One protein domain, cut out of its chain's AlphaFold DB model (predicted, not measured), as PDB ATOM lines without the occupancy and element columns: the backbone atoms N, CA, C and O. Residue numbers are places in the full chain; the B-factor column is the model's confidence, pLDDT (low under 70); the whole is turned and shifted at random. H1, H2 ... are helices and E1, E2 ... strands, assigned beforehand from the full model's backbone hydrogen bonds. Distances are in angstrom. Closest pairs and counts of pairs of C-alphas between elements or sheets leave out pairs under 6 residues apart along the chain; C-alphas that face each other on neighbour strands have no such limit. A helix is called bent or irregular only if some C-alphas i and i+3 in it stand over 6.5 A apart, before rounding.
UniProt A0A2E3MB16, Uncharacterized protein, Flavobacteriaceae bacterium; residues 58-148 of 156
ATOM      1  N   VAL A  58      32.364   0.905 101.314       95.19
ATOM      2  CA  VAL A  58      32.793   2.270 100.980       95.19
ATOM      3  C   VAL A  58      31.570   3.110 100.639       95.19
ATOM      4  O   VAL A  58      30.836   2.804  99.695       95.19
ATOM      5  N   ALA A  59      31.358   4.184 101.394       96.62
ATOM      6  CA  ALA A  59      30.311   5.162 101.140       96.62
ATOM      7  C   ALA A  59      30.926   6.546 100.920       96.62
ATOM      8  O   ALA A  59      31.758   6.993 101.704       96.62
ATOM      9  N   VAL A  60      30.493   7.234  99.862       97.50
ATOM     10  CA  VAL A  60      31.001   8.560  99.491       97.50
ATOM     11  C   VAL A  60      29.860   9.571  99.539       97.50
ATOM     12  O   VAL A  60      28.891   9.492  98.777       97.50
ATOM     13  N   GLY A  61      29.975  10.520 100.464       96.62
ATOM     14  CA  GLY A  61      29.056  11.640 100.632       96.62
ATOM     15  C   GLY A  61      29.552  12.874  99.886       96.62
ATOM     16  O   GLY A  61      30.757  13.095  99.799       96.62
ATOM     17  N   PHE A  62      28.621  13.678  99.370       97.00
ATOM     18  CA  PHE A  62      28.911  14.989  98.791       97.00
ATOM     19  C   PHE A  62      28.161  16.059  99.577       97.00
ATOM     20  O   PHE A  62      26.934  16.001  99.672       97.00
ATOM     21  N   ASP A  63      28.893  17.023 100.121       95.19
ATOM     22  CA  ASP A  63      28.338  18.217 100.737       95.19
ATOM     23  C   ASP A  63      28.187  19.310  99.673       95.19
ATOM     24  O   ASP A  63      29.169  19.875  99.183       95.19
ATOM     25  N   LYS A  64      26.935  19.621  99.326       93.50
ATOM     26  CA  LYS A  64      26.605  20.634  98.315       93.50
ATOM     27  C   LYS A  64      27.006  22.050  98.733       93.50
ATOM     28  O   LYS A  64      27.324  22.851  97.861       93.50
ATOM     29  N   ARG A  65      26.995  22.372 100.032       94.31
ATOM     30  CA  ARG A  65      27.264  23.733 100.528       94.31
ATOM     31  C   ARG A  65      28.717  24.124 100.298       94.31
ATOM     32  O   ARG A  65      28.999  25.260  99.937       94.31
ATOM     33  N   TRP A  66      29.623  23.171 100.491       94.50
ATOM     34  CA  TRP A  66      31.064  23.391 100.359       94.50
ATOM     35  C   TRP A  66      31.645  22.804  99.070       94.50
ATOM     36  O   TRP A  66      32.808  23.054  98.752       94.50
ATOM     37  N   SER A  67      30.832  22.058  98.316       95.06
ATOM     38  CA  SER A  67      31.244  21.277  97.147       95.06
ATOM     39  C   SER A  67      32.392  20.322  97.474       95.06
ATOM     40  O   SER A  67      33.408  20.273  96.776       95.06
ATOM     41  N   THR A  68      32.248  19.588  98.576       97.25
ATOM     42  CA  THR A  68      33.284  18.701  99.111       97.25
ATOM     43  C   THR A  68      32.801  17.269  99.247       97.25
ATOM     44  O   THR A  68      31.608  17.002  99.369       97.25
ATOM     45  N   TYR A  69      33.745  16.332  99.237       97.69
ATOM     46  CA  TYR A  69      33.463  14.917  99.427       97.69
ATOM     47  C   TYR A  69      34.015  14.403 100.758       97.69
ATOM     48  O   TYR A  69      35.080  14.818 101.219       97.69
ATOM     49  N   ASN A  70      33.298  13.446 101.342       96.75
ATOM     50  CA  ASN A  70      33.732  12.654 102.489       96.75
ATOM     51  C   ASN A  70      33.608  11.171 102.147       96.75
ATOM     52  O   ASN A  70      32.659  10.772 101.469       96.75
ATOM     53  N   CYS A  71      34.534  10.360 102.643       97.12
ATOM     54  CA  CYS A  71      34.493   8.913 102.495       97.12
ATOM     55  C   CYS A  71      34.314   8.259 103.861       97.12
ATOM     56  O   CYS A  71      34.976   8.643 104.820       97.12
ATOM     57  N   ILE A  72      33.443   7.258 103.939       96.44
ATOM     58  CA  ILE A  72      33.278   6.378 105.092       96.44
ATOM     59  C   ILE A  72      33.690   4.984 104.646       96.44
ATOM     60  O   ILE A  72      33.208   4.493 103.622       96.44
ATOM     61  N   VAL A  73      34.563   4.358 105.426       95.00
ATOM     62  CA  VAL A  73      35.047   3.006 105.185       95.00
ATOM     63  C   VAL A  73      34.744   2.133 106.394       95.00
ATOM     64  O   VAL A  73      34.990   2.517 107.538       95.00
ATOM     65  N   LYS A  74      34.205   0.946 106.119       92.56
ATOM     66  CA  LYS A  74      34.131  -0.152 107.081       92.56
ATOM     67  C   LYS A  74      34.850  -1.352 106.492       92.56
ATOM     68  O   LYS A  74      34.498  -1.780 105.393       92.56
ATOM     69  N   PHE A  75      35.845  -1.855 107.203       89.94
ATOM     70  CA  PHE A  75      36.615  -3.016 106.793       89.94
ATOM     71  C   PHE A  75      37.043  -3.791 108.035       89.94
ATOM     72  O   PHE A  75      37.740  -3.233 108.875       89.94
ATOM     73  N   GLU A  76      36.607  -5.046 108.163       84.75
ATOM     74  CA  GLU A  76      36.850  -5.859 109.359       84.75
ATOM     75  C   GLU A  76      36.448  -5.092 110.644       84.75
ATOM     76  O   GLU A  76      35.297  -4.661 110.766       84.75
ATOM     77  N   ALA A  77      37.374  -4.894 111.589       83.81
ATOM     78  CA  ALA A  77      37.145  -4.140 112.825       83.81
ATOM     79  C   ALA A  77      37.307  -2.613 112.667       83.81
ATOM     80  O   ALA A  77      36.935  -1.856 113.567       83.81
ATOM     81  N   ASP A  78      37.850  -2.145 111.541       87.56
ATOM     82  CA  ASP A  78      38.122  -0.732 111.314       87.56
ATOM     83  C   ASP A  78      36.894  -0.009 110.744       87.56
ATOM     84  O   ASP A  78      36.321  -0.353 109.699       87.56
ATOM     85  N   HIS A  79      36.507   1.065 111.430       91.94
ATOM     86  CA  HIS A  79      35.440   1.970 111.019       91.94
ATOM     87  C   HIS A  79      35.941   3.404 111.102       91.94
ATOM     88  O   HIS A  79      36.182   3.929 112.189       91.94
ATOM     89  N   PHE A  80      36.092   4.055 109.954       93.81
ATOM     90  CA  PHE A  80      36.628   5.407 109.908       93.81
ATOM     91  C   PHE A  80      36.050   6.205 108.748       93.81
ATOM     92  O   PHE A  80      35.517   5.668 107.774       93.81
ATOM     93  N   SER A  81      36.152   7.521 108.868       94.31
ATOM     94  CA  SER A  81      35.838   8.455 107.803       94.31
ATOM     95  C   SER A  81      37.002   9.405 107.593       94.31
ATOM     96  O   SER A  81      37.796   9.656 108.499       94.31
ATOM     97  N   PHE A  82      37.121   9.924 106.380       94.62
ATOM     98  CA  PHE A  82      38.118  10.932 106.065       94.62
ATOM     99  C   PHE A  82      37.586  11.894 105.012       94.62
ATOM    100  O   PHE A  82      36.800  11.544 104.123       94.62
ATOM    101  N   TYR A  83      38.031  13.135 105.150       94.44
ATOM    102  CA  TYR A  83      37.735  14.202 104.215       94.44
ATOM    103  C   TYR A  83      38.529  13.998 102.925       94.44
ATOM    104  O   TYR A  83      39.741  13.767 102.962       94.44
ATOM    105  N   LEU A  84      37.846  14.075 101.781       95.50
ATOM    106  CA  LEU A  84      38.468  13.877 100.473       95.50
ATOM    107  C   LEU A  84      38.965  15.190  99.863       95.50
ATOM    108  O   LEU A  84      40.016  15.212  99.230       95.50
ATOM    109  N   GLY A  85      38.225  16.286 100.052       96.00
ATOM    110  CA  GLY A  85      38.537  17.575  99.432       96.00
ATOM    111  C   GLY A  85      37.387  18.166  98.625       96.00
ATOM    112  O   GLY A  85      36.271  17.644  98.607       96.00
ATOM    113  N   LYS A  86      37.682  19.280  97.945       97.06
ATOM    114  CA  LYS A  86      36.763  19.952  97.015       97.06
ATOM    115  C   LYS A  86      36.642  19.173  95.708       97.06
ATOM    116  O   LYS A  86      37.640  18.661  95.207       97.06
ATOM    117  N   GLU A  87      35.450  19.169  95.117       95.81
ATOM    118  CA  GLU A  87      35.144  18.460  93.868       95.81
ATOM    119  C   GLU A  87      36.141  18.763  92.745       95.81
ATOM    120  O   GLU A  87      36.692  17.837  92.160       95.81
ATOM    121  N   ASN A  88      36.421  20.042  92.483       95.88
ATOM    122  CA  ASN A  88      37.328  20.436  91.402       95.88
ATOM    123  C   ASN A  88      38.754  19.914  91.623       95.88
ATOM    124  O   ASN A  88      39.387  19.435  90.689       95.88
ATOM    125  N   ALA A  89      39.252  19.957  92.862       96.50
ATOM    126  CA  ALA A  89      40.583  19.445  93.184       96.50
ATOM    127  C   ALA A  89      40.652  17.918  93.017       96.50
ATOM    128  O   ALA A  89      41.631  17.395  92.485       96.50
ATOM    129  N   ILE A  90      39.592  17.211  93.424       96.44
ATOM    130  CA  ILE A  90      39.479  15.761  93.240       96.44
ATOM    131  C   ILE A  90      39.434  15.428  91.750       96.44
ATOM    132  O   ILE A  90      40.231  14.614  91.305       96.44
ATOM    133  N   LYS A  91      38.583  16.092  90.958       96.44
ATOM    134  CA  LYS A  91      38.511  15.909  89.498       96.44
ATOM    135  C   LYS A  91      39.862  16.118  88.824       96.44
ATOM    136  O   LYS A  91      40.289  15.255  88.071       96.44
ATOM    137  N   ASN A  92      40.567  17.199  89.156       96.25
ATOM    138  CA  ASN A  92      41.901  17.460  88.613       96.25
ATOM    139  C   ASN A  92      42.894  16.346  88.972       96.25
ATOM    140  O   ASN A  92      43.701  15.946  88.142       96.25
ATOM    141  N   THR A  93      42.816  15.825  90.199       95.56
ATOM    142  CA  THR A  93      43.680  14.725  90.647       95.56
ATOM    143  C   THR A  93      43.332  13.415  89.945       95.56
ATOM    144  O   THR A  93      44.231  12.673  89.567       95.56
ATOM    145  N   LEU A  94      42.046  13.113  89.763       93.88
ATOM    146  CA  LEU A  94      41.596  11.865  89.145       93.88
ATOM    147  C   LEU A  94      41.690  11.886  87.616       93.88
ATOM    148  O   LEU A  94      41.766  10.824  87.012       93.88
ATOM    149  N   GLN A  95      41.756  13.064  86.987       93.88
ATOM    150  CA  GLN A  95      41.878  13.210  85.532       93.88
ATOM    151  C   GLN A  95      43.050  12.408  84.951       93.88
ATOM    152  O   GLN A  95      42.938  11.904  83.840       93.88
ATOM    153  N   GLN A  96      44.143  12.241  85.705       91.94
ATOM    154  CA  GLN A  96      45.300  11.444  85.277       91.94
ATOM    155  C   GLN A  96      44.966   9.966  84.997       91.94
ATOM    156  O   GLN A  96      45.732   9.290  84.319       91.94
ATOM    157  N   PHE A  97      43.833   9.464  85.500       91.19
ATOM    158  CA  PHE A  97      43.362   8.095  85.285       91.19
ATOM    159  C   PHE A  97      42.345   7.979  84.137       91.19
ATOM    160  O   PHE A  97      41.825   6.893  83.888       91.19
ATOM    161  N   HIS A  98      42.054   9.071  83.416       89.06
ATOM    162  CA  HIS A  98      41.026   9.110  82.376       89.06
ATOM    163  C   HIS A  98      41.514   9.774  81.086       89.06
ATOM    164  O   HIS A  98      42.059  10.874  81.109       89.06
ATOM    165  N   GLN A  99      41.239   9.139  79.939       87.38
ATOM    166  CA  GLN A  99      41.563   9.711  78.618       87.38
ATOM    167  C   GLN A  99      40.651  10.892  78.286       87.38
ATOM    168  O   GLN A  99      41.062  11.884  77.689       87.38
ATOM    169  N   LYS A 100      39.377  10.764  78.661       90.44
ATOM    170  CA  LYS A 100      38.352  11.777  78.428       90.44
ATOM    171  C   LYS A 100      38.342  12.768  79.585       90.44
ATOM    172  O   LYS A 100      38.547  12.386  80.736       90.44
ATOM    173  N   ASP A 101      38.049  14.026  79.275       92.69
ATOM    174  CA  ASP A 101      37.885  15.068  80.287       92.69
ATOM    175  C   ASP A 101      36.723  14.727  81.238       92.69
ATOM    176  O   ASP A 101      35.574  14.546  80.814       92.69
ATOM    177  N   ILE A 102      37.028  14.642  82.535       94.12
ATOM    178  CA  ILE A 102      36.059  14.363  83.595       94.12
ATOM    179  C   ILE A 102      35.564  15.620  84.322       94.12
ATOM    180  O   ILE A 102      34.694  15.521  85.191       94.12
ATOM    181  N   SER A 103      36.044  16.813  83.960       92.69
ATOM    182  CA  SER A 103      35.697  18.085  84.612       92.69
ATOM    183  C   SER A 103      34.181  18.319  84.697       92.69
ATOM    184  O   SER A 103      33.648  18.726  85.737       92.69
ATOM    185  N   ARG A 104      33.458  17.960  83.626       93.31
ATOM    186  CA  ARG A 104      31.998  18.109  83.489       93.31
ATOM    187  C   ARG A 104      31.191  16.921  84.013       93.31
ATOM    188  O   ARG A 104      29.963  16.947  83.959       93.31
ATOM    189  N   ARG A 105      31.840  15.860  84.501       94.00
ATOM    190  CA  ARG A 105      31.137  14.667  84.994       94.00
ATOM    191  C   ARG A 105      30.419  14.981  86.303       94.00
ATOM    192  O   ARG A 105      30.919  15.733  87.137       94.00
ATOM    193  N   GLY A 106      29.224  14.425  86.468       93.56
ATOM    194  CA  GLY A 106      28.376  14.686  87.630       93.56
ATOM    195  C   GLY A 106      28.802  13.930  88.892       93.56
ATOM    196  O   GLY A 106      29.637  13.028  88.860       93.56
ATOM    197  N   GLN A 107      28.146  14.251  90.007       94.38
ATOM    198  CA  GLN A 107      28.442  13.687  91.331       94.38
ATOM    199  C   GLN A 107      28.330  12.160  91.389       94.38
ATOM    200  O   GLN A 107      29.102  11.524  92.096       94.38
ATOM    201  N   THR A 108      27.383  11.558  90.664       95.00
ATOM    202  CA  THR A 108      27.223  10.095  90.627       95.00
ATOM    203  C   THR A 108      28.478   9.418  90.089       95.00
ATOM    204  O   THR A 108      28.979   8.494  90.718       95.00
ATOM    205  N   PHE A 109      29.023   9.931  88.983       95.00
ATOM    206  CA  PHE A 109      30.270   9.432  88.410       95.00
ATOM    207  C   PHE A 109      31.419   9.573  89.409       95.00
ATOM    208  O   PHE A 109      32.078   8.592  89.720       95.00
ATOM    209  N   MET A 110      31.583  10.764  89.996       95.94
ATOM    210  CA  MET A 110      32.654  11.007  90.967       95.94
ATOM    211  C   MET A 110      32.570  10.081  92.184       95.94
ATOM    212  O   MET A 110      33.593   9.611  92.671       95.94
ATOM    213  N   LYS A 111      31.362   9.807  92.690       96.50
ATOM    214  CA  LYS A 111      31.170   8.901  93.829       96.50
ATOM    215  C   LYS A 111      31.579   7.473  93.500       96.50
ATOM    216  O   LYS A 111      32.193   6.843  94.354       96.50
ATOM    217  N   GLU A 112      31.217   6.964  92.325       94.50
ATOM    218  CA  GLU A 112      31.611   5.610  91.924       94.50
ATOM    219  C   GLU A 112      33.114   5.523  91.667       94.50
ATOM    220  O   GLU A 112      33.754   4.638  92.225       94.50
ATOM    221  N   GLU A 113      33.695   6.513  90.992       93.56
ATOM    222  CA  GLU A 113      35.138   6.568  90.740       93.56
ATOM    223  C   GLU A 113      35.945   6.528  92.048       93.56
ATOM    224  O   GLU A 113      36.831   5.700  92.250       93.56
ATOM    225  N   ILE A 114      35.578   7.377  93.014       95.56
ATOM    226  CA  ILE A 114      36.231   7.409  94.326       95.56
ATOM    227  C   ILE A 114      36.051   6.072  95.058       95.56
ATOM    228  O   ILE A 114      36.987   5.600  95.705       95.56
ATOM    229  N   LYS A 115      34.867   5.443  94.977       95.12
ATOM    230  CA  LYS A 115      34.635   4.135  95.607       95.12
ATOM    231  C   LYS A 115      35.537   3.063  95.014       95.12
ATOM    232  O   LYS A 115      36.060   2.265  95.784       95.12
ATOM    233  N   GLU A 116      35.693   3.014  93.696       91.94
ATOM    234  CA  GLU A 116      36.543   2.026  93.026       91.94
ATOM    235  C   GLU A 116      38.000   2.158  93.464       91.94
ATOM    236  O   GLU A 116      38.587   1.185  93.938       91.94
ATOM    237  N   ILE A 117      38.532   3.380  93.448       93.75
ATOM    238  CA  ILE A 117      39.900   3.672  93.894       93.75
ATOM    239  C   ILE A 117      40.108   3.239  95.349       93.75
ATOM    240  O   ILE A 117      41.070   2.542  95.675       93.75
ATOM    241  N   VAL A 118      39.192   3.618  96.246       94.25
ATOM    242  CA  VAL A 118      39.268   3.249  97.669       94.25
ATOM    243  C   VAL A 118      39.181   1.729  97.846       94.25
ATOM    244  O   VAL A 118      39.926   1.170  98.655       94.25
ATOM    245  N   ARG A 119      38.314   1.051  97.083       91.75
ATOM    246  CA  ARG A 119      38.163  -0.413  97.118       91.75
ATOM    247  C   ARG A 119      39.418  -1.152  96.693       91.75
ATOM    248  O   ARG A 119      39.734  -2.165  97.309       91.75
ATOM    249  N   ALA A 120      40.132  -0.631  95.702       90.25
ATOM    250  CA  ALA A 120      41.359  -1.240  95.214       90.25
ATOM    251  C   ALA A 120      42.490  -1.210  96.260       90.25
ATOM    252  O   ALA A 120      43.267  -2.156  96.358       90.25
ATOM    253  N   VAL A 121      42.588  -0.142  97.064       91.50
ATOM    254  CA  VAL A 121      43.806   0.107  97.863       91.50
ATOM    255  C   VAL A 121      43.652  -0.087  99.365       91.50
ATOM    256  O   VAL A 121      44.613  -0.480 100.031       91.50
ATOM    257  N   VAL A 122      42.476   0.197  99.934       91.19
ATOM    258  CA  VAL A 122      42.316   0.232 101.396       91.19
ATOM    259  C   VAL A 122      42.450  -1.145 102.055       91.19
ATOM    260  O   VAL A 122      43.166  -1.216 103.055       91.19
ATOM    261  N   PRO A 123      41.875  -2.247 101.530       89.25
ATOM    262  CA  PRO A 123      42.034  -3.564 102.148       89.25
ATOM    263  C   PRO A 123      43.501  -3.973 102.286       89.25
ATOM    264  O   PRO A 123      43.939  -4.354 103.368       89.25
ATOM    265  N   ASN A 124      44.285  -3.824 101.215       86.75
ATOM    266  CA  ASN A 124      45.706  -4.171 101.218       86.75
ATOM    267  C   ASN A 124      46.505  -3.264 102.162       86.75
ATOM    268  O   ASN A 124      47.401  -3.730 102.867       86.75
ATOM    269  N   HIS A 125      46.154  -1.976 102.225       88.62
ATOM    270  CA  HIS A 125      46.773  -1.046 103.159       88.62
ATOM    271  C   HIS A 125      46.545  -1.459 104.620       88.62
ATOM    272  O   HIS A 125      47.511  -1.538 105.377       88.62
ATOM    273  N   LEU A 126      45.305  -1.767 105.005       87.81
ATOM    274  CA  LEU A 126      44.967  -2.138 106.385       87.81
ATOM    275  C   LEU A 126      45.527  -3.518 106.760       87.81
ATOM    276  O   LEU A 126      46.148  -3.657 107.812       87.81
ATOM    277  N   LYS A 127      45.443  -4.508 105.859       86.31
ATOM    278  CA  LYS A 127      46.023  -5.850 106.071       86.31
ATOM    279  C   LYS A 127      47.541  -5.841 106.249       86.31
ATOM    280  O   LYS A 127      48.081  -6.732 106.893       86.31
ATOM    281  N   SER A 128      48.236  -4.826 105.728       84.38
ATOM    282  CA  SER A 128      49.680  -4.652 105.946       84.38
ATOM    283  C   SER A 128      50.051  -4.175 107.363       84.38
ATOM    284  O   SER A 128      51.220  -3.896 107.627       84.38
ATOM    285  N   GLY A 129      49.074  -4.044 108.270       79.69
ATOM    286  CA  GLY A 129      49.268  -3.578 109.647       79.69
ATOM    287  C   GLY A 129      49.395  -2.056 109.774       79.69
ATOM    288  O   GLY A 129      49.743  -1.548 110.841       79.69
ATOM    289  N   ARG A 130      49.134  -1.301 108.697       83.25
ATOM    290  CA  ARG A 130      49.180   0.167 108.711       83.25
ATOM    291  C   ARG A 130      47.886   0.739 109.283       83.25
ATOM    292  O   ARG A 130      46.792   0.299 108.950       83.25
ATOM    293  N   SER A 131      48.017   1.769 110.118       85.69
ATOM    294  CA  SER A 131      46.868   2.403 110.768       85.69
ATOM    295  C   SER A 131      45.999   3.190 109.785       85.69
ATOM    296  O   SER A 131      46.504   4.030 109.028       85.69
ATOM    297  N   TYR A 132      44.677   3.029 109.915       85.06
ATOM    298  CA  TYR A 132      43.675   3.823 109.200       85.06
ATOM    299  C   TYR A 132      43.837   5.340 109.408       85.06
ATOM    300  O   TYR A 132      43.440   6.122 108.552       85.06
ATOM    301  N   LYS A 133      44.460   5.786 110.511       86.62
ATOM    302  CA  LYS A 133      44.691   7.217 110.798       86.62
ATOM    303  C   LYS A 133      45.578   7.903 109.757       86.62
ATOM    304  O   LYS A 133      45.527   9.120 109.615       86.62
ATOM    305  N   SER A 134      46.394   7.130 109.042       84.38
ATOM    306  CA  SER A 134      47.239   7.636 107.956       84.38
ATOM    307  C   SER A 134      46.504   7.748 106.613       84.38
ATOM    308  O   SER A 134      47.047   8.308 105.658       84.38
ATOM    309  N   VAL A 135      45.267   7.244 106.530       89.19
ATOM    310  CA  VAL A 135      44.468   7.237 105.304       89.19
ATOM    311  C   VAL A 135      43.859   8.619 105.077       89.19
ATOM    312  O   VAL A 135      43.025   9.103 105.836       89.19
ATOM    313  N   ASN A 136      44.276   9.250 103.986       92.94
ATOM    314  CA  ASN A 136      43.700  10.477 103.451       92.94
ATOM    315  C   ASN A 136      43.686  10.398 101.918       92.94
ATOM    316  O   ASN A 136      44.267   9.479 101.336       92.94
ATOM    317  N   PHE A 137      43.035  11.358 101.255       94.50
ATOM    318  CA  PHE A 137      42.879  11.320  99.797       94.50
ATOM    319  C   PHE A 137      44.214  11.248  99.049       94.50
ATOM    320  O   PHE A 137      44.370  10.410  98.166       94.50
ATOM    321  N   LYS A 138      45.206  12.052  99.454       94.50
ATOM    322  CA  LYS A 138      46.547  12.014  98.857       94.50
ATOM    323  C   LYS A 138      47.148  10.615  98.972       94.50
ATOM    324  O   LYS A 138      47.628  10.070  97.983       94.50
ATOM    325  N   LYS A 139      47.065  10.009 100.160       94.69
ATOM    326  CA  LYS A 139      47.614   8.674 100.391       94.69
ATOM    327  C   LYS A 139      46.914   7.603  99.560       94.69
ATOM    328  O   LYS A 139      47.573   6.707  99.047       94.69
ATOM    329  N   ILE A 140      45.596   7.701  99.410       94.69
ATOM    330  CA  ILE A 140      44.810   6.789  98.570       94.69
ATOM    331  C   ILE A 140      45.241   6.884  97.110       94.69
ATOM    332  O   ILE A 140      45.476   5.854  96.490       94.69
ATOM    333  N   VAL A 141      45.413   8.100  96.587       94.69
ATOM    334  CA  VAL A 141      45.885   8.315  95.213       94.69
ATOM    335  C   VAL A 141      47.298   7.755  95.026       94.69
ATOM    336  O   VAL A 141      47.535   7.038  94.062       94.69
ATOM    337  N   GLU A 142      48.219   7.992  95.969       94.75
ATOM    338  CA  GLU A 142      49.571   7.402  95.939       94.75
ATOM    339  C   GLU A 142      49.538   5.868  95.897       94.75
ATOM    340  O   GLU A 142      50.254   5.243  95.113       94.75
ATOM    341  N   LEU A 143      48.709   5.252  96.747       93.56
ATOM    342  CA  LEU A 143      48.557   3.799  96.794       93.56
ATOM    343  C   LEU A 143      47.949   3.260  95.499       93.56
ATOM    344  O   LEU A 143      48.357   2.195  95.054       93.56
ATOM    345  N   TYR A 144      47.016   3.994  94.893       93.75
ATOM    346  CA  TYR A 144      46.343   3.577  93.666       93.75
ATOM    347  C   TYR A 144      47.269   3.650  92.457       93.75
ATOM    348  O   TYR A 144      47.318   2.723  91.657       93.75
ATOM    349  N   ILE A 145      48.087   4.702  92.367       92.00
ATOM    350  CA  ILE A 145      49.161   4.787  91.369       92.00
ATOM    351  C   ILE A 145      50.115   3.598  91.530       92.00
ATOM    352  O   ILE A 145      50.442   2.928  90.552       92.00
ATOM    353  N   SER A 146      50.518   3.312  92.774       90.50
ATOM    354  CA  SER A 146      51.482   2.251  93.093       90.50
ATOM    355  C   SER A 146      50.933   0.837  92.890       90.50
ATOM    356  O   SER A 146      51.720  -0.084  92.699       90.50
ATOM    357  N   SER A 147      49.612   0.637  92.964       89.19
ATOM    358  CA  SER A 147      49.012  -0.693  92.830       89.19
ATOM    359  C   SER A 147      48.942  -1.174  91.384       89.19
ATOM    360  O   SER A 147      48.827  -2.373  91.164       89.19
ATOM    361  N   GLY A 148      48.992  -0.268  90.400       82.50
ATOM    362  CA  GLY A 148      48.811  -0.635  88.991       82.50
ATOM    363  C   GLY A 148      47.377  -1.051  88.632       82.50
ATOM    364  O   GLY A 148      47.133  -1.484  87.514       82.50
TER     365      GLY A 148
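What this domain is: This is residues 58 to 148 of the 156 residues of an uncharacterized protein of Flavobacteriaceae bacterium (UniProt A0A2E3MB16). A three-stranded, twisted sheet has the long helix H2 laid slantwise over one face, while H1 and H3 point away from the sheet on that same side, H3 crossing H2. The 91 printed residues hold E1, E2, E3, H1, H2 and H3 in chain order, of mixed class. The sheet, ordered E1, E2, E3 and antiparallel, is a meander, each strand the antiparallel neighbour of the one before; H1 and H2 on one face make two layers. The whole is compact, with a radius of gyration of the C-alphas of 12.9 A and spans of 38 by 30 by 17 A.

How they stand to each other: E1, residues 58 to 63, and E2, residues 68 to 75, form a hairpin, with N 61 and O 70 at 2.9 A. E2 and E3, residues 78 to 86, form another, with N 71 and O 82 at 3.0 A. H1, residues 87 to 97, is on the sheet. H2, residues 107 to 127, is over E1, E2 and, only just, with 3 C-alphas, E3, at a height over the sheet of 8.7 A; its closest C-alphas to E1 are Lys 111 and Val 60, 5.7 A. H1 and H2 are close but not clearly touching, the closest C-alphas, Lys 91 and Met 110, 7.8 A apart. H3, residues 137 to 147, only grazes the sheet with residues 137 to 140. It touches residues 117 to 122 of H2 at a steep tilt of 69 degrees, only just short of about perpendicular; the closest C-alphas, Val 121 and Tyr 144, are 6.0 A apart. H1 and H3 are near each other. Every O i to N i+4 pair is within hydrogen-bond range in H3, 5 of 7 in H1 and 15 of 17 in H2.

Where its parts are: E1 begins at C-alpha 58 (32.793, 2.270, 100.980). E2 is 23.3 A long, E3 25.2 A and H2 30.1 A. H2 is irregular, C-alphas 120 and 123 being 7.3 A apart, with a kink of 31 degrees near residue 121. H3 ends at C-alpha 147 (49.012, -0.693, 92.830).

The domain as a whole: The C-alphas of Arg 104 and Gly 129 are the two farthest apart, 38.1 A. The printed part has no cut and no long link, and no printed residue is under 70 in pLDDT.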